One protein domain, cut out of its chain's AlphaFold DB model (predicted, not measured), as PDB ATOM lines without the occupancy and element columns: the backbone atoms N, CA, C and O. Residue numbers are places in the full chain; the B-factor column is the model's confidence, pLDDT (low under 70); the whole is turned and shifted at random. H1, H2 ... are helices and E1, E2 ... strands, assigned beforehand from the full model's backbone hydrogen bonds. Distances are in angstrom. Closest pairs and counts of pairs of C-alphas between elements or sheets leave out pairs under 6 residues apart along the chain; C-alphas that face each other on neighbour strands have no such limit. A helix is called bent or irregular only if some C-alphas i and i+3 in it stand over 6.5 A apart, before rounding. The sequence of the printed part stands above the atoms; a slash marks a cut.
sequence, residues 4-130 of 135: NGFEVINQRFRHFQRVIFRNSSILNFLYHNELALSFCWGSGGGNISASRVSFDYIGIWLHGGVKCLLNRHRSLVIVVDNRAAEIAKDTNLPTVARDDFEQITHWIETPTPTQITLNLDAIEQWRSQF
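What this domain is: This is residues 4 to 130 of the 135 residues of an uncharacterized protein of Phormidesmis priestleyi ULC007 (UniProt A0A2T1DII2). A small parallel sheet of four short strands has helices over both of its faces, H1 and H5 over one and H3 and H4 over the other. From this body the stretch after H5 leads away to H6, and residues 120 to 130 stick out; H2 and the long loop of residues 33 to 55 lie off to one side of the sheet. The printed part has 127 residues, with six named helices and four named strands in the order H1 E1 H2 E2 H3 E3 H4 E4 H5 H6; the sheet's order is E1 E2 E3 E4 and the class is mixed. It is compact, with a radius of gyration of the C-alphas of 16.1 A, and spans 45 by 41 by 30 A.

Where its parts are: H1, residues 4 to 13, is 14.9 A long and begins at C-alpha 4 (6.795, 16.354, -30.755). E1 is residues 19 to 22; H2, residues 29 to 32, is neither bent nor irregular, but only just: C-alphas 29 and 32 are 6.1 A apart. E2 is residues 56 to 59, H3 residues 62 to 70 with 12.6 A, and E3 residues 75 to 79 with 12.7 A. H4, residues 82 to 91, measures 13.9 A, E4 is residues 95 to 97, and H5, residues 101 to 109, measures 12.3 A. H6, residues 120 to 128, measures 12.0 A and ends at C-alpha 128 (12.094, -28.049, -22.022).

How they stand to each other: E1 and E2 are parallel neighbours, with N 20 and O 56 3.0 A apart, within hydrogen-bond range. E2 and E3 are parallel, with N 76 and O 57 at 2.8 A; E3 and E4 are parallel, with N 96 and O 77 at 3.0 A. The units E1, H2, E2, then E2, H3, E3, then E3, H4, E4 are strand-helix-strand units, two parallel neighbour strands with a helix between, each with a right-handed crossover. H1 is on the sheet over E1, and the closest C-alphas, Asn 10 and Phe 21, are 6.5 A apart. H5 is on the same face, at a height over the sheet of 8.5 A. H3 is on the opposite face at 8.3 A, with the C-alphas of Gly 65 and Ser 75 closest, 5.3 A apart. H4 is on the same face as H3; these two are close but not clearly touching, with Leu 62 and Ala 84 closest at 6.0 A between C-alphas. H2 and H6 are not on the sheet. Every O i to N i+4 pair is within hydrogen-bond range in H3, H4, H5 and H6; H1 has 5 of 6, and H2 is too short for such a pair.

The domain as a whole: The C-alphas of His 15 and Gln 129 are the two farthest apart, 49.6 A. The printed part has no cut, and the link from H2 to E2, 23 residues, is long. Mean pLDDT of the printed part is 73.4; residues 4 to 53 are under 70.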
ATOM      1  N   ASN A   4       5.924  15.501 -29.924       53.81
ATOM      2  CA  ASN A   4       6.795  16.354 -30.755       53.81
ATOM      3  C   ASN A   4       7.986  15.646 -31.423       53.81
ATOM      4  O   ASN A   4       8.328  15.966 -32.553       53.81
ATOM      5  N   GLY A   5       8.623  14.663 -30.779       54.38
ATOM      6  CA  GLY A   5       9.877  14.107 -31.315       54.38
ATOM      7  C   GLY A   5       9.712  13.214 -32.555       54.38
ATOM      8  O   GLY A   5      10.638  13.083 -33.341       54.38
ATOM      9  N   PHE A   6       8.547  12.579 -32.743       56.28
ATOM     10  CA  PHE A   6       8.324  11.672 -33.886       56.28
ATOM     11  C   PHE A   6       7.871  12.414 -35.135       56.28
ATOM     12  O   PHE A   6       8.208  12.001 -36.239       56.28
ATOM     13  N   GLU A   7       7.143  13.516 -34.958       58.91
ATOM     14  CA  GLU A   7       6.826  14.452 -36.033       58.91
ATOM     15  C   GLU A   7       8.124  14.934 -36.701       58.91
ATOM     16  O   GLU A   7       8.240  14.894 -37.922       58.91
ATOM     17  N   VAL A   8       9.137  15.277 -35.894       61.62
ATOM     18  CA  VAL A   8      10.461  15.714 -36.364       61.62
ATOM     19  C   VAL A   8      11.187  14.602 -37.126       61.62
ATOM     20  O   VAL A   8      11.697  14.862 -38.211       61.62
ATOM     21  N   ILE A   9      11.197  13.364 -36.614       61.88
ATOM     22  CA  ILE A   9      11.779  12.205 -37.319       61.88
ATOM     23  C   ILE A   9      11.083  12.013 -38.670       61.88
ATOM     24  O   ILE A   9      11.742  11.974 -39.706       61.88
ATOM     25  N   ASN A  10       9.750  11.965 -38.673       62.69
ATOM     26  CA  ASN A  10       8.976  11.800 -39.896       62.69
ATOM     27  C   ASN A  10       9.312  12.899 -40.898       62.69
ATOM     28  O   ASN A  10       9.681  12.573 -42.017       62.69
ATOM     29  N   GLN A  11       9.227  14.173 -40.500       62.97
ATOM     30  CA  GLN A  11       9.518  15.323 -41.360       62.97
ATOM     31  C   GLN A  11      10.937  15.279 -41.931       62.97
ATOM     32  O   GLN A  11      11.104  15.501 -43.129       62.97
ATOM     33  N   ARG A  12      11.930  14.954 -41.097       65.62
ATOM     34  CA  ARG A  12      13.355  14.962 -41.452       65.62
ATOM     35  C   ARG A  12      13.736  13.856 -42.432       65.62
ATOM     36  O   ARG A  12      14.622  14.058 -43.256       65.62
ATOM     37  N   PHE A  13      13.055  12.715 -42.382       65.50
ATOM     38  CA  PHE A  13      13.388  11.554 -43.207       65.50
ATOM     39  C   PHE A  13      12.383  11.270 -44.334       65.50
ATOM     40  O   PHE A  13      12.535  10.274 -45.039       65.50
ATOM     41  N   ARG A  14      11.400  12.157 -44.586       60.31
ATOM     42  CA  ARG A  14      10.432  12.005 -45.701       60.31
ATOM     43  C   ARG A  14      11.080  11.897 -47.081       60.31
ATOM     44  O   ARG A  14      10.449  11.400 -48.007       60.31
ATOM     45  N   HIS A  15      12.307  12.386 -47.229       63.22
ATOM     46  CA  HIS A  15      13.048  12.370 -48.490       63.22
ATOM     47  C   HIS A  15      13.534  10.961 -48.874       63.22
ATOM     48  O   HIS A  15      13.793  10.700 -50.049       63.22
ATOM     49  N   PHE A  16      13.617  10.035 -47.913       57.69
ATOM     50  CA  PHE A  16      14.006   8.658 -48.177       57.69
ATOM     51  C   PHE A  16      12.818   7.857 -48.718       57.69
ATOM     52  O   PHE A  16      11.945   7.415 -47.974       57.69
ATOM     53  N   GLN A  17      12.811   7.615 -50.031       48.75
ATOM     54  CA  GLN A  17      11.701   6.962 -50.741       48.75
ATOM     55  C   GLN A  17      11.422   5.503 -50.326       48.75
ATOM     56  O   GLN A  17      10.439   4.918 -50.773       48.75
ATOM     57  N   ARG A  18      12.279   4.895 -49.492       56.19
ATOM     58  CA  ARG A  18      12.215   3.472 -49.112       56.19
ATOM     59  C   ARG A  18      12.090   3.235 -47.608       56.19
ATOM     60  O   ARG A  18      12.222   2.091 -47.187       56.19
ATOM     61  N   VAL A  19      11.828   4.271 -46.809       57.19
ATOM     62  CA  VAL A  19      11.766   4.156 -45.344       57.19
ATOM     63  C   VAL A  19      10.334   4.318 -44.840       57.19
ATOM     64  O   VAL A  19       9.670   5.312 -45.127       57.19
ATOM     65  N   ILE A  20       9.859   3.346 -44.058       64.56
ATOM     66  CA  ILE A  20       8.550   3.413 -43.395       64.56
ATOM     67  C   ILE A  20       8.751   3.753 -41.920       64.56
ATOM     68  O   ILE A  20       9.283   2.936 -41.166       64.56
ATOM     69  N   PHE A  21       8.247   4.919 -41.505       59.78
ATOM     70  CA  PHE A  21       8.239   5.351 -40.107       59.78
ATOM     71  C   PHE A  21       6.903   5.075 -39.406       59.78
ATOM     72  O   PHE A  21       5.828   5.347 -39.948       59.78
ATOM     73  N   ARG A  22       6.947   4.550 -38.172       57.97
ATOM     74  CA  ARG A  22       5.750   4.281 -37.342       57.97
ATOM     75  C   ARG A  22       5.845   4.959 -35.966       57.97
ATOM     76  O   ARG A  22       6.838   4.781 -35.267       57.97
ATOM     77  N   ASN A  23       4.786   5.680 -35.567       51.75
ATOM     78  CA  ASN A  23       4.612   6.368 -34.270       51.75
ATOM     79  C   ASN A  23       3.351   5.849 -33.523       51.75
ATOM     80  O   ASN A  23       2.427   5.331 -34.147       51.75
ATOM     81  N   SER A  24       3.305   6.018 -32.197       47.12
ATOM     82  CA  SER A  24       2.267   5.583 -31.251       47.12
ATOM     83  C   SER A  24       0.917   6.306 -31.345       47.12
ATOM     84  O   SER A  24      -0.053   5.798 -30.797       47.12
ATOM     85  N   SER A  25       0.809   7.465 -32.006       42.66
ATOM     86  CA  SER A  25      -0.458   8.229 -32.070       42.66
ATOM     87  C   SER A  25      -1.543   7.597 -32.958       42.66
ATOM     88  O   SER A  25      -2.656   8.108 -33.018       42.66
ATOM     89  N   ILE A  26      -1.256   6.472 -33.616       45.69
ATOM     90  CA  ILE A  26      -2.267   5.603 -34.225       45.69
ATOM     91  C   ILE A  26      -2.450   4.383 -33.317       45.69
ATOM     92  O   ILE A  26      -1.921   3.298 -33.545       45.69
ATOM     93  N   LEU A  27      -3.212   4.583 -32.246       38.28
ATOM     94  CA  LEU A  27      -3.896   3.504 -31.544       38.28
ATOM     95  C   LEU A  27      -5.332   3.465 -32.092       38.28
ATOM     96  O   LEU A  27      -6.029   4.473 -32.087       38.28
ATOM     97  N   ASN A  28      -5.722   2.296 -32.604       33.28
ATOM     98  CA  ASN A  28      -7.026   1.875 -33.147       33.28
ATOM     99  C   ASN A  28      -7.324   1.989 -34.649       33.28
ATOM    100  O   ASN A  28      -7.951   1.064 -35.159       33.28
ATOM    101  N   PHE A  29      -6.863   2.983 -35.416       32.53
ATOM    102  CA  PHE A  29      -7.302   3.033 -36.828       32.53
ATOM    103  C   PHE A  29      -6.650   1.963 -37.734       32.53
ATOM    104  O   PHE A  29      -7.224   1.572 -38.744       32.53
ATOM    105  N   LEU A  30      -5.483   1.423 -37.354       34.75
ATOM    106  CA  LEU A  30      -4.719   0.452 -38.163       34.75
ATOM    107  C   LEU A  30      -4.579  -0.940 -37.529       34.75
ATOM    108  O   LEU A  30      -3.878  -1.787 -38.077       34.75
ATOM    109  N   TYR A  31      -5.252  -1.187 -36.399       34.69
ATOM    110  CA  TYR A  31      -5.505  -2.557 -35.931       34.69
ATOM    111  C   TYR A  31      -6.730  -3.170 -36.635       34.69
ATOM    112  O   TYR A  31      -6.818  -4.389 -36.731       34.69
ATOM    113  N   HIS A  32      -7.628  -2.330 -37.176       33.84
ATOM    114  CA  HIS A  32      -8.843  -2.759 -37.878       33.84
ATOM    115  C   HIS A  32      -8.959  -2.342 -39.348       33.84
ATOM    116  O   HIS A  32      -9.820  -2.885 -40.027       33.84
ATOM    117  N   ASN A  33      -8.105  -1.459 -39.875       30.62
ATOM    118  CA  ASN A  33      -8.067  -1.194 -41.313       30.62
ATOM    119  C   ASN A  33      -6.668  -1.387 -41.905       30.62
ATOM    120  O   ASN A  33      -5.652  -0.889 -41.414       30.62
ATOM    121  N   GLU A  34      -6.683  -2.150 -42.985       35.25
ATOM    122  CA  GLU A  34      -5.645  -2.699 -43.847       35.25
ATOM    123  C   GLU A  34      -4.624  -1.695 -44.425       35.25
ATOM    124  O   GLU A  34      -4.372  -1.697 -45.620       35.25
ATOM    125  N   LEU A  35      -4.000  -0.810 -43.645       37.97
ATOM    126  CA  LEU A  35      -3.074   0.191 -44.218       37.97
ATOM    127  C   LEU A  35      -1.711   0.289 -43.522       37.97
ATOM    128  O   LEU A  35      -0.794   0.924 -44.042       37.97
ATOM    129  N   ALA A  36      -1.508  -0.413 -42.403       37.12
ATOM    130  CA  ALA A  36      -0.153  -0.691 -41.913       37.12
ATOM    131  C   ALA A  36       0.337  -2.102 -42.221       37.12
ATOM    132  O   ALA A  36       1.530  -2.307 -42.440       37.12
ATOM    133  N   LEU A  37      -0.595  -3.052 -42.267       37.53
ATOM    134  CA  LEU A  37      -0.328  -4.445 -42.589       37.53
ATOM    135  C   LEU A  37      -0.477  -4.750 -44.082       37.53
ATOM    136  O   LEU A  37       0.098  -5.740 -44.500       37.53
ATOM    137  N   SER A  38      -1.114  -3.886 -44.888       37.72
ATOM    138  CA  SER A  38      -1.298  -4.116 -46.336       37.72
ATOM    139  C   SER A  38       0.010  -4.246 -47.131       37.72
ATOM    140  O   SER A  38       0.058  -4.890 -48.176       37.72
ATOM    141  N   PHE A  39       1.126  -3.736 -46.599       37.84
ATOM    142  CA  PHE A  39       2.432  -3.912 -47.241       37.84
ATOM    143  C   PHE A  39       3.130  -5.238 -46.891       37.84
ATOM    144  O   PHE A  39       3.976  -5.704 -47.650       37.84
ATOM    145  N   CYS A  40       2.761  -5.868 -45.769       37.31
ATOM    146  CA  CYS A  40       3.292  -7.172 -45.344       37.31
ATOM    147  C   CYS A  40       2.259  -8.310 -45.400       37.31
ATOM    148  O   CYS A  40       2.616  -9.454 -45.150       37.31
ATOM    149  N   TRP A  41       1.002  -8.011 -45.711       33.41
ATOM    150  CA  TRP A  41      -0.079  -8.926 -46.061       33.41
ATOM    151  C   TRP A  41      -0.926  -8.197 -47.095       33.41
ATOM    152  O   TRP A  41      -1.591  -7.233 -46.749       33.41
ATOM    153  N   GLY A  42      -0.856  -8.612 -48.358       31.92
ATOM    154  CA  GLY A  42      -1.631  -7.990 -49.425       31.92
ATOM    155  C   GLY A  42      -3.129  -8.030 -49.131       31.92
ATOM    156  O   GLY A  42      -3.695  -9.105 -48.946       31.92
ATOM    157  N   SER A  43      -3.769  -6.866 -49.122       38.41
ATOM    158  CA  SER A  43      -5.224  -6.763 -49.059       38.41
ATOM    159  C   SER A  43      -5.769  -6.503 -50.454       38.41
ATOM    160  O   SER A  43      -5.682  -5.397 -50.984       38.41
ATOM    161  N   GLY A  44      -6.286  -7.571 -51.059       33.00
ATOM    162  CA  GLY A  44      -6.994  -7.541 -52.332       33.00
ATOM    163  C   GLY A  44      -6.822  -8.843 -53.101       33.00
ATOM    164  O   GLY A  44      -5.907  -8.933 -53.904       33.00
ATOM    165  N   GLY A  45      -7.685  -9.833 -52.838       32.28
ATOM    166  CA  GLY A  45      -8.140 -10.865 -53.792       32.28
ATOM    167  C   GLY A  45      -7.139 -11.442 -54.802       32.28
ATOM    168  O   GLY A  45      -7.522 -11.771 -55.920       32.28
ATOM    169  N   GLY A  46      -5.873 -11.560 -54.431       32.09
ATOM    170  CA  GLY A  46      -4.792 -11.999 -55.288       32.09
ATOM    171  C   GLY A  46      -3.700 -12.549 -54.395       32.09
ATOM    172  O   GLY A  46      -3.309 -11.914 -53.419       32.09
ATOM    173  N   ASN A  47      -3.244 -13.758 -54.697       30.69
ATOM    174  CA  ASN A  47      -2.161 -14.427 -53.989       30.69
ATOM    175  C   ASN A  47      -0.877 -13.580 -54.053       30.69
ATOM    176  O   ASN A  47      -0.045 -13.773 -54.938       30.69
ATOM    177  N   ILE A  48      -0.683 -12.644 -53.122       40.03
ATOM    178  CA  ILE A  48       0.575 -11.905 -52.990       40.03
ATOM    179  C   ILE A  48       1.510 -12.750 -52.128       40.03
ATOM    180  O   ILE A  48       1.756 -12.501 -50.955       40.03
ATOM    181  N   SER A  49       2.050 -13.766 -52.789       35.91
ATOM    182  CA  SER A  49       3.304 -14.436 -52.445       35.91
ATOM    183  C   SER A  49       4.530 -13.563 -52.817       35.91
ATOM    184  O   SER A  49       5.669 -13.999 -52.702       35.91
ATOM    185  N   ALA A  50       4.347 -12.327 -53.315       40.97
ATOM    186  CA  ALA A  50       5.419 -11.609 -54.014       40.97
ATOM    187  C   ALA A  50       5.242 -10.077 -54.147       40.97
ATOM    188  O   ALA A  50       5.302  -9.555 -55.264       40.97
ATOM    189  N   SER A  51       5.073  -9.296 -53.071       40.03
ATOM    190  CA  SER A  51       5.304  -7.845 -53.203       40.03
ATOM    191  C   SER A  51       6.820  -7.585 -53.271       40.03
ATOM    192  O   SER A  51       7.524  -7.524 -52.272       40.03
ATOM    193  N   ARG A  52       7.342  -7.443 -54.497       49.94
ATOM    194  CA  ARG A  52       8.749  -7.151 -54.865       49.94
ATOM    195  C   ARG A  52       9.320  -5.826 -54.312       49.94
ATOM    196  O   ARG A  52      10.398  -5.408 -54.734       49.94
ATOM    197  N   VAL A  53       8.620  -5.129 -53.417       59.41
ATOM    198  CA  VAL A  53       9.027  -3.799 -52.956       59.41
ATOM    199  C   VAL A  53       9.869  -3.924 -51.694       59.41
ATOM    200  O   VAL A  53       9.368  -4.148 -50.598       59.41
ATOM    201  N   SER A  54      11.179  -3.767 -51.862       72.88
ATOM    202  CA  SER A  54      12.131  -3.730 -50.756       72.88
ATOM    203  C   SER A  54      12.121  -2.347 -50.093       72.88
ATOM    204  O   SER A  54      12.494  -1.345 -50.709       72.88
ATOM    205  N   PHE A  55      11.705  -2.316 -48.829       82.88
ATOM    206  CA  PHE A  55      11.720  -1.149 -47.948       82.88
ATOM    207  C   PHE A  55      12.498  -1.442 -46.656       82.88
ATOM    208  O   PHE A  55      12.679  -2.611 -46.295       82.88
ATOM    209  N   ASP A  56      12.869  -0.367 -45.963       85.81
ATOM    210  CA  ASP A  56      13.504  -0.365 -44.650       85.81
ATOM    211  C   ASP A  56      12.499   0.110 -43.590       85.81
ATOM    212  O   ASP A  56      11.810   1.124 -43.747       85.81
ATOM    213  N   TYR A  57      12.384  -0.644 -42.499       88.38
ATOM    214  CA  TYR A  57      11.535  -0.289 -41.365       88.38
ATOM    215  C   TYR A  57      12.317   0.540 -40.351       88.38
ATOM    216  O   TYR A  57      13.363   0.089 -39.889       88.38
ATOM    217  N   ILE A  58      11.772   1.684 -39.928       89.25
ATOM    218  CA  ILE A  58      12.279   2.428 -38.769       89.25
ATOM    219  C   ILE A  58      11.110   2.779 -37.851       89.25
ATOM    220  O   ILE A  58      10.190   3.496 -38.236       89.25
ATOM    221  N   GLY A  59      11.091   2.283 -36.618       87.00
ATOM    222  CA  GLY A  59       9.930   2.531 -35.763       87.00
ATOM    223  C   GLY A  59      10.062   2.053 -34.334       87.00
ATOM    224  O   GLY A  59      10.997   1.356 -33.968       87.00
ATOM    225  N   ILE A  60       9.091   2.438 -33.513       85.81
ATOM    226  CA  ILE A  60       9.088   2.159 -32.067       85.81
ATOM    227  C   ILE A  60       8.522   0.795 -31.683       85.81
ATOM    228  O   ILE A  60       8.577   0.396 -30.522       85.81
ATOM    229  N   TRP A  61       7.891   0.092 -32.622       87.38
ATOM    230  CA  TRP A  61       7.249  -1.179 -32.319       87.38
ATOM    231  C   TRP A  61       8.253  -2.299 -32.518       87.38
ATOM    232  O   TRP A  61       8.452  -2.769 -33.635       87.38
ATOM    233  N   LEU A  62       8.820  -2.771 -31.408       89.00
ATOM    234  CA  LEU A  62       9.722  -3.919 -31.369       89.00
ATOM    235  C   LEU A  62       9.206  -5.102 -32.210       89.00
ATOM    236  O   LEU A  62       9.915  -5.615 -33.071       89.00
ATOM    237  N   HIS A  63       7.946  -5.499 -32.013       87.75
ATOM    238  CA  HIS A  63       7.347  -6.615 -32.750       87.75
ATOM    239  C   HIS A  63       7.215  -6.334 -34.258       87.75
ATOM    240  O   HIS A  63       7.341  -7.251 -35.068       87.75
ATOM    241  N   GLY A  64       6.983  -5.073 -34.643       83.75
ATOM    242  CA  GLY A  64       6.955  -4.649 -36.041       83.75
ATOM    243  C   GLY A  64       8.326  -4.809 -36.686       83.75
ATOM    244  O   GLY A  64       8.427  -5.389 -37.765       83.75
ATOM    245  N   GLY A  65       9.379  -4.395 -35.977       89.75
ATOM    246  CA  GLY A  65      10.748  -4.546 -36.454       89.75
ATOM    247  C   GLY A  65      11.175  -6.006 -36.626       89.75
ATOM    248  O   GLY A  65      11.642  -6.395 -37.696       89.75
ATOM    249  N   VAL A  66      10.902  -6.856 -35.629       90.94
ATOM    250  CA  VAL A  66      11.169  -8.305 -35.714       90.94
ATOM    251  C   VAL A  66      10.412  -8.946 -36.884       90.94
ATOM    252  O   VAL A  66      10.982  -9.740 -37.632       90.94
ATOM    253  N   LYS A  67       9.144  -8.578 -37.103       86.38
ATOM    254  CA  LYS A  67       8.357  -9.092 -38.235       86.38
ATOM    255  C   LYS A  67       8.948  -8.675 -39.586       86.38
ATOM    256  O   LYS A  67       8.948  -9.489 -40.509       86.38
ATOM    257  N   CYS A  68       9.466  -7.454 -39.713       88.06
ATOM    258  CA  CYS A  68      10.174  -7.016 -40.918       88.06
ATOM    259  C   CYS A  68      11.427  -7.864 -41.178       88.06
ATOM    260  O   CYS A  68      11.595  -8.350 -42.297       88.06
ATOM    261  N   LEU A  69      12.233  -8.136 -40.145       89.88
ATOM    262  CA  LEU A  69      13.415  -9.000 -40.263       89.88
ATOM    263  C   LEU A  69      13.054 -10.418 -40.732       89.88
ATOM    264  O   LEU A  69      13.693 -10.943 -41.642       89.88
ATOM    265  N   LEU A  70      11.982 -11.012 -40.191       88.25
ATOM    266  CA  LEU A  70      11.486 -12.329 -40.624       88.25
ATOM    267  C   LEU A  70      11.062 -12.358 -42.104       88.25
ATOM    268  O   LEU A  70      11.135 -13.405 -42.742       88.25
ATOM    269  N   ASN A  71      10.656 -11.213 -42.659       85.56
ATOM    270  CA  ASN A  71      10.303 -11.049 -44.072       85.56
ATOM    271  C   ASN A  71      11.473 -10.524 -44.924       85.56
ATOM    272  O   ASN A  71      11.258 -10.063 -46.042       85.56
ATOM    273  N   ARG A  72      12.717 -10.604 -44.425       87.69
ATOM    274  CA  ARG A  72      13.943 -10.165 -45.120       87.69
ATOM    275  C   ARG A  72      13.984  -8.666 -45.449       87.69
ATOM    276  O   ARG A  72      14.687  -8.253 -46.371       87.69
ATOM    277  N   HIS A  73      13.272  -7.851 -44.678       87.38
ATOM    278  CA  HIS A  73      13.395  -6.396 -44.710       87.38
ATOM    279  C   HIS A  73      14.359  -5.926 -43.630       87.38
ATOM    280  O   HIS A  73      14.352  -6.452 -42.515       87.38
ATOM    281  N   ARG A  74      15.163  -4.903 -43.936       91.75
ATOM    282  CA  ARG A  74      16.000  -4.262 -42.922       91.75
ATOM    283  C   ARG A  74      15.104  -3.549 -41.920       91.75
ATOM    284  O   ARG A  74      14.055  -3.004 -42.273       91.75
ATOM    285  N   SER A  75      15.522  -3.558 -40.665       92.75
ATOM    286  CA  SER A  75      14.744  -2.988 -39.581       92.75
ATOM    287  C   SER A  75      15.643  -2.302 -38.570       92.75
ATOM    288  O   SER A  75      16.652  -2.879 -38.173       92.75
ATOM    289  N   LEU A  76      15.249  -1.101 -38.155       94.56
ATOM    290  CA  LEU A  76      15.839  -0.339 -37.065       94.56
ATOM    291  C   LEU A  76      14.746   0.009 -36.052       94.56
ATOM    292  O   LEU A  76      13.759   0.675 -36.379       94.56
ATOM    293  N   VAL A  77      14.900  -0.448 -34.812       93.44
ATOM    294  CA  VAL A  77      13.920  -0.184 -33.754       93.44
ATOM    295  C   VAL A  77      14.360   1.021 -32.923       93.44
ATOM    296  O   VAL A  77      15.424   1.025 -32.314       93.44
ATOM    297  N   ILE A  78      13.519   2.052 -32.863       92.81
ATOM    298  CA  ILE A  78      13.766   3.219 -32.015       92.81
ATOM    299  C   ILE A  78      13.453   2.848 -30.565       92.81
ATOM    300  O   ILE A  78      12.326   2.458 -30.241       92.81
ATOM    301  N   VAL A  79      14.442   3.003 -29.691       92.75
ATOM    302  CA  VAL A  79      14.333   2.688 -28.268       92.75
ATOM    303  C   VAL A  79      13.466   3.741 -27.581       92.75
ATOM    304  O   VAL A  79      13.840   4.906 -27.460       92.75
ATOM    305  N   VAL A  80      12.283   3.321 -27.137       86.56
ATOM    306  CA  VAL A  80      11.361   4.131 -26.314       86.56
ATOM    307  C   VAL A  80      11.135   3.546 -24.925       86.56
ATOM    308  O   VAL A  80      10.562   4.211 -24.066       86.56
ATOM    309  N   ASP A  81      11.569   2.306 -24.712       85.94
ATOM    310  CA  ASP A  81      11.530   1.598 -23.442       85.94
ATOM    311  C   ASP A  81      12.678   0.581 -23.362       85.94
ATOM    312  O   ASP A  81      13.376   0.320 -24.346       85.94
ATOM    313  N   ASN A  82      12.853  -0.020 -22.183       91.00
ATOM    314  CA  ASN A  82      13.940  -0.964 -21.932       91.00
ATOM    315  C   ASN A  82      13.811  -2.268 -22.732       91.00
ATOM    316  O   ASN A  82      14.803  -2.960 -22.899       91.00
ATOM    317  N   ARG A  83      12.631  -2.640 -23.246       92.81
ATOM    318  CA  ARG A  83      12.439  -3.957 -23.878       92.81
ATOM    319  C   ARG A  83      13.255  -4.077 -25.155       92.81
ATOM    320  O   ARG A  83      13.915  -5.089 -25.361       92.81
ATOM    321  N   ALA A  84      13.215  -3.046 -26.000       92.25
ATOM    322  CA  ALA A  84      14.021  -3.016 -27.217       92.25
ATOM    323  C   ALA A  84      15.521  -3.000 -26.887       92.25
ATOM    324  O   ALA A  84      16.282  -3.728 -27.516       92.25
ATOM    325  N   ALA A  85      15.921  -2.225 -25.872       93.94
ATOM    326  CA  ALA A  85      17.312  -2.122 -25.442       93.94
ATOM    327  C   ALA A  85      17.860  -3.446 -24.882       93.94
ATOM    328  O   ALA A  85      18.931  -3.877 -25.292       93.94
ATOM    329  N   GLU A  86      17.129  -4.117 -23.988       95.62
ATOM    330  CA  GLU A  86      17.556  -5.400 -23.416       95.62
ATOM    331  C   GLU A  86      17.613  -6.498 -24.484       95.62
ATOM    332  O   GLU A  86      18.616  -7.193 -24.598       95.62
ATOM    333  N   ILE A  87      16.600  -6.596 -25.353       94.31
ATOM    334  CA  ILE A  87      16.625  -7.573 -26.452       94.31
ATOM    335  C   ILE A  87      17.795  -7.307 -27.400       94.31
ATOM    336  O   ILE A  87      18.425  -8.256 -27.863       94.31
ATOM    337  N   ALA A  88      18.118  -6.047 -27.695       95.06
ATOM    338  CA  ALA A  88      19.254  -5.717 -28.548       95.06
ATOM    339  C   ALA A  88      20.595  -6.164 -27.952       95.06
ATOM    340  O   ALA A  88      21.422  -6.683 -28.701       95.06
ATOM    341  N   LYS A  89      20.785  -6.044 -26.631       94.88
ATOM    342  CA  LYS A  89      22.002  -6.515 -25.945       94.88
ATOM    343  C   LYS A  89      22.226  -8.015 -26.130       94.88
ATOM    344  O   LYS A  89      23.349  -8.428 -26.400       94.88
ATOM    345  N   ASP A  90      21.159  -8.805 -26.028       94.69
ATOM    346  CA  ASP A  90      21.252 -10.266 -26.102       94.69
ATOM    347  C   ASP A  90      21.218 -10.802 -27.537       94.69
ATOM    348  O   ASP A  90      21.721 -11.896 -27.803       94.69
ATOM    349  N   THR A  91      20.601 -10.058 -28.465       95.44
ATOM    350  CA  THR A  91      20.285 -10.571 -29.807       95.44
ATOM    351  C   THR A  91      20.927  -9.839 -30.973       95.44
ATOM    352  O   THR A  91      20.793 -10.282 -32.115       95.44
ATOM    353  N   ASN A  92      21.627  -8.733 -30.716       95.81
ATOM    354  CA  ASN A  92      22.145  -7.834 -31.748       95.81
ATOM    355  C   ASN A  92      21.039  -7.266 -32.665       95.81
ATOM    356  O   ASN A  92      21.263  -6.958 -33.838       95.81
ATOM    357  N   LEU A  93      19.813  -7.141 -32.141       96.00
ATOM    358  CA  LEU A  93      18.719  -6.466 -32.833       96.00
ATOM    359  C   LEU A  93      19.102  -4.994 -33.087       96.00
ATOM    360  O   LEU A  93      19.398  -4.288 -32.119       96.00
ATOM    361  N   PRO A  94      19.046  -4.492 -34.339       95.69
ATOM    362  CA  PRO A  94      19.375  -3.101 -34.616       95.69
ATOM    363  C   PRO A  94      18.418  -2.161 -33.889       95.69
ATOM    364  O   PRO A  94      17.204  -2.161 -34.121       95.69
ATOM    365  N   THR A  95      18.985  -1.342 -33.014       95.75
ATOM    366  CA  THR A  95      18.260  -0.344 -32.236       95.75
ATOM    367  C   THR A  95      18.999   0.985 -32.250       95.75
ATOM    368  O   THR A  95      20.202   1.019 -32.485       95.75
ATOM    369  N   VAL A  96      18.267   2.075 -32.031       95.38
ATOM    370  CA  VAL A  96      18.813   3.441 -31.998       95.38
ATOM    371  C   VAL A  96      18.063   4.288 -30.977       95.38
ATOM    372  O   VAL A  96      16.861   4.095 -30.757       95.38
ATOM    373  N   ALA A  97      18.756   5.235 -30.349       93.06
ATOM    374  CA  ALA A  97      18.114   6.230 -29.499       93.06
ATOM    375  C   ALA A  97      17.219   7.162 -30.336       93.06
ATOM    376  O   ALA A  97      17.486   7.442 -31.502       93.06
ATOM    377  N   ARG A  98      16.119   7.647 -29.750       87.44
ATOM    378  CA  ARG A  98      15.128   8.469 -30.471       87.44
ATOM    379  C   ARG A  98      15.699   9.791 -30.998       87.44
ATOM    380  O   ARG A  98      15.194  10.318 -31.984       87.44
ATOM    381  N   ASP A  99      16.681  10.337 -30.306       89.12
ATOM    382  CA  ASP A  99      17.332  11.618 -30.561       89.12
ATOM    383  C   ASP A  99      18.653  11.494 -31.335       89.12
ATOM    384  O   ASP A  99      19.201  12.511 -31.763       89.12
ATOM    385  N   ASP A 100      19.125  10.275 -31.602       92.81
ATOM    386  CA  ASP A 100      20.339  10.026 -32.380       92.81
ATOM    387  C   ASP A 100      20.045  10.019 -33.890       92.81
ATOM    388  O   ASP A 100      20.022   8.999 -34.585       92.81
ATOM    389  N   PHE A 101      19.759  11.213 -34.412       89.50
ATOM    390  CA  PHE A 101      19.471  11.414 -35.832       89.50
ATOM    391  C   PHE A 101      20.664  11.093 -36.737       89.50
ATOM    392  O   PHE A 101      20.461  10.738 -37.901       89.50
ATOM    393  N   GLU A 102      21.887  11.243 -36.230       93.00
ATOM    394  CA  GLU A 102      23.109  10.946 -36.974       93.00
ATOM    395  C   GLU A 102      23.211   9.444 -37.230       93.00
ATOM    396  O   GLU A 102      23.326   9.031 -38.384       93.00
ATOM    397  N   GLN A 103      23.037   8.621 -36.194       93.25
ATOM    398  CA  GLN A 103      23.046   7.170 -36.332       93.25
ATOM    399  C   GLN A 103      21.892   6.659 -37.203       93.25
ATOM    400  O   GLN A 103      22.099   5.751 -38.008       93.25
ATOM    401  N   ILE A 104      20.693   7.252 -37.104       91.06
ATOM    402  CA  ILE A 104      19.573   6.913 -38.002       91.06
ATOM    403  C   ILE A 104      19.960   7.178 -39.462       91.06
ATOM    404  O   ILE A 104      19.759   6.315 -40.316       91.06
ATOM    405  N   THR A 105      20.533   8.349 -39.746       91.06
ATOM    406  CA  THR A 105      20.965   8.727 -41.102       91.06
ATOM    407  C   THR A 105      22.047   7.775 -41.604       91.06
ATOM    408  O   THR A 105      21.903   7.186 -42.675       91.06
ATOM    409  N   HIS A 106      23.073   7.536 -40.785       93.56
ATOM    410  CA  HIS A 106      24.167   6.628 -41.102       93.56
ATOM    411  C   HIS A 106      23.670   5.207 -41.402       93.56
ATOM    412  O   HIS A 106      24.107   4.596 -42.377       93.56
ATOM    413  N   TRP A 107      22.721   4.694 -40.612       93.62
ATOM    414  CA  TRP A 107      22.120   3.381 -40.833       93.62
ATOM    415  C   TRP A 107      21.347   3.315 -42.155       93.62
ATOM    416  O   TRP A 107      21.432   2.310 -42.860       93.62
ATOM    417  N   ILE A 108      20.610   4.368 -42.526       90.06
ATOM    418  CA  ILE A 108      19.884   4.411 -43.805       90.06
ATOM    419  C   ILE A 108      20.869   4.399 -44.983       90.06
ATOM    420  O   ILE A 108      20.694   3.615 -45.919       90.06
ATOM    421  N   GLU A 109      21.903   5.236 -44.922       91.88
ATOM    422  CA  GLU A 109      22.857   5.463 -46.015       91.88
ATOM    423  C   GLU A 109      23.907   4.353 -46.151       91.88
ATOM    424  O   GLU A 109      24.425   4.126 -47.245       91.88
ATOM    425  N   THR A 110      24.183   3.623 -45.067       91.19
ATOM    426  CA  THR A 110      25.212   2.574 -45.009       91.19
ATOM    427  C   THR A 110      24.565   1.207 -44.756       91.19
ATOM    428  O   THR A 110      24.567   0.708 -43.627       91.19
ATOM    429  N   PRO A 111      23.968   0.571 -45.784       85.12
ATOM    430  CA  PRO A 111      23.287  -0.706 -45.625       85.12
ATOM    431  C   PRO A 111      24.256  -1.826 -45.250       85.12
ATOM    432  O   PRO A 111      25.000  -2.339 -46.083       85.12
ATOM    433  N   THR A 112      24.197  -2.246 -43.989       85.81
ATOM    434  CA  THR A 112      24.937  -3.398 -43.465       85.81
ATOM    435  C   THR A 112      24.010  -4.603 -43.242       85.81
ATOM    436  O   THR A 112      22.838  -4.431 -42.879       85.81
ATOM    437  N   PRO A 113      24.489  -5.845 -43.469       87.06
ATOM    438  CA  PRO A 113      23.728  -7.046 -43.144       87.06
ATOM    439  C   PRO A 113      23.380  -7.096 -41.654       87.06
ATOM    440  O   PRO A 113      24.250  -6.960 -40.796       87.06
ATOM    441  N   THR A 114      22.105  -7.318 -41.338       90.75
ATOM    442  CA  THR A 114      21.673  -7.531 -39.953       90.75
ATOM    443  C   THR A 114      21.958  -8.970 -39.543       90.75
ATOM    444  O   THR A 114      21.343  -9.895 -40.069       90.75
ATOM    445  N   GLN A 115      22.865  -9.152 -38.586       92.50
ATOM    446  CA  GLN A 115      23.172 -10.454 -38.002       92.50
ATOM    447  C   GLN A 115      22.514 -10.563 -36.627       92.50
ATOM    448  O   GLN A 115      22.988  -9.957 -35.671       92.50
ATOM    449  N   ILE A 116      21.435 -11.340 -36.528       94.62
ATOM    450  CA  ILE A 116      20.800 -11.650 -35.243       94.62
ATOM    451  C   ILE A 116      21.529 -12.829 -34.596       94.62
ATOM    452  O   ILE A 116      21.828 -13.825 -35.261       94.62
ATOM    453  N   THR A 117      21.778 -12.720 -33.296       95.19
ATOM    454  CA  THR A 117      22.348 -13.779 -32.459       95.19
ATOM    455  C   THR A 117      21.258 -14.276 -31.519       95.19
ATOM    456  O   THR A 117      20.556 -13.481 -30.914       95.19
ATOM    457  N   LEU A 118      21.065 -15.585 -31.395       93.94
ATOM    458  CA  LEU A 118      20.104 -16.142 -30.442       93.94
ATOM    459  C   LEU A 118      20.808 -17.186 -29.592       93.94
ATOM    460  O   LEU A 118      21.470 -18.075 -30.126       93.94
ATOM    461  N   ASN A 119      20.623 -17.110 -28.276       95.31
ATOM    462  CA  ASN A 119      21.064 -18.160 -27.369       95.31
ATOM    463  C   ASN A 119      20.086 -19.347 -27.453       95.31
ATOM    464  O   ASN A 119      19.138 -19.455 -26.672       95.31
ATOM    465  N   LEU A 120      20.285 -20.198 -28.463       95.31
ATOM    466  CA  LEU A 120      19.416 -21.344 -28.737       95.31
ATOM    467  C   LEU A 120      19.396 -22.349 -27.580       95.31
ATOM    468  O   LEU A 120      18.345 -22.929 -27.313       95.31
ATOM    469  N   ASP A 121      20.507 -22.493 -26.859       95.69
ATOM    470  CA  ASP A 121      20.607 -23.386 -25.703       95.69
ATOM    471  C   ASP A 121      19.726 -22.899 -24.550       95.69
ATOM    472  O   ASP A 121      18.928 -23.668 -24.013       95.69
ATOM    473  N   ALA A 122      19.789 -21.605 -24.217       95.00
ATOM    474  CA  ALA A 122      18.921 -21.009 -23.201       95.00
ATOM    475  C   ALA A 122      17.439 -21.089 -23.603       95.00
ATOM    476  O   ALA A 122      16.578 -21.371 -22.765       95.00
ATOM    477  N   ILE A 123      17.135 -20.889 -24.892       93.69
ATOM    478  CA  ILE A 123      15.776 -21.035 -25.427       93.69
ATOM    479  C   ILE A 123      15.290 -22.479 -25.262       93.69
ATOM    480  O   ILE A 123      14.182 -22.692 -24.771       93.69
ATOM    481  N   GLU A 124      16.084 -23.480 -25.644       94.62
ATOM    482  CA  GLU A 124      15.674 -24.882 -25.527       94.62
ATOM    483  C   GLU A 124      15.581 -25.326 -24.065       94.62
ATOM    484  O   GLU A 124      14.613 -25.998 -23.697       94.62
ATOM    485  N   GLN A 125      16.498 -24.880 -23.201       94.88
ATOM    486  CA  GLN A 125      16.421 -25.110 -21.760       94.88
ATOM    487  C   GLN A 125      15.103 -24.568 -21.193       94.88
ATOM    488  O   GLN A 125      14.367 -25.312 -20.541       94.88
ATOM    489  N   TRP A 126      14.751 -23.315 -21.505       94.06
ATOM    490  CA  TRP A 126      13.477 -22.724 -21.093       94.06
ATOM    491  C   TRP A 126      12.277 -23.479 -21.679       94.06
ATOM    492  O   TRP A 126      11.315 -23.737 -20.962       94.06
ATOM    493  N   ARG A 127      12.308 -23.894 -22.950       92.31
ATOM    494  CA  ARG A 127      11.201 -24.653 -23.566       92.31
ATOM    495  C   ARG A 127      11.014 -26.028 -22.930       92.31
ATOM    496  O   ARG A 127       9.880 -26.491 -22.788       92.31
ATOM    497  N   SER A 128      12.108 -26.683 -22.547       93.56
ATOM    498  CA  SER A 128      12.094 -28.049 -22.022       93.56
ATOM    499  C   SER A 128      11.273 -28.191 -20.735       93.56
ATOM    500  O   SER A 128      10.635 -29.228 -20.542       93.56
ATOM    501  N   GLN A 129      11.179 -27.131 -19.918       90.19
ATOM    502  CA  GLN A 129      10.413 -27.130 -18.664       90.19
ATOM    503  C   GLN A 129       8.913 -27.404 -18.880       90.19
ATOM    504  O   GLN A 129       8.247 -27.970 -18.015       90.19
ATOM    505  N   PHE A 130       8.381 -27.059 -20.060       90.81
ATOM    506  CA  PHE A 130       6.966 -27.242 -20.390       90.81
ATOM    507  C   PHE A 130       6.652 -28.615 -20.991       90.81
ATOM    508  O   PHE A 130       5.484 -28.964 -21.151       90.81
TER     509      PHE A 130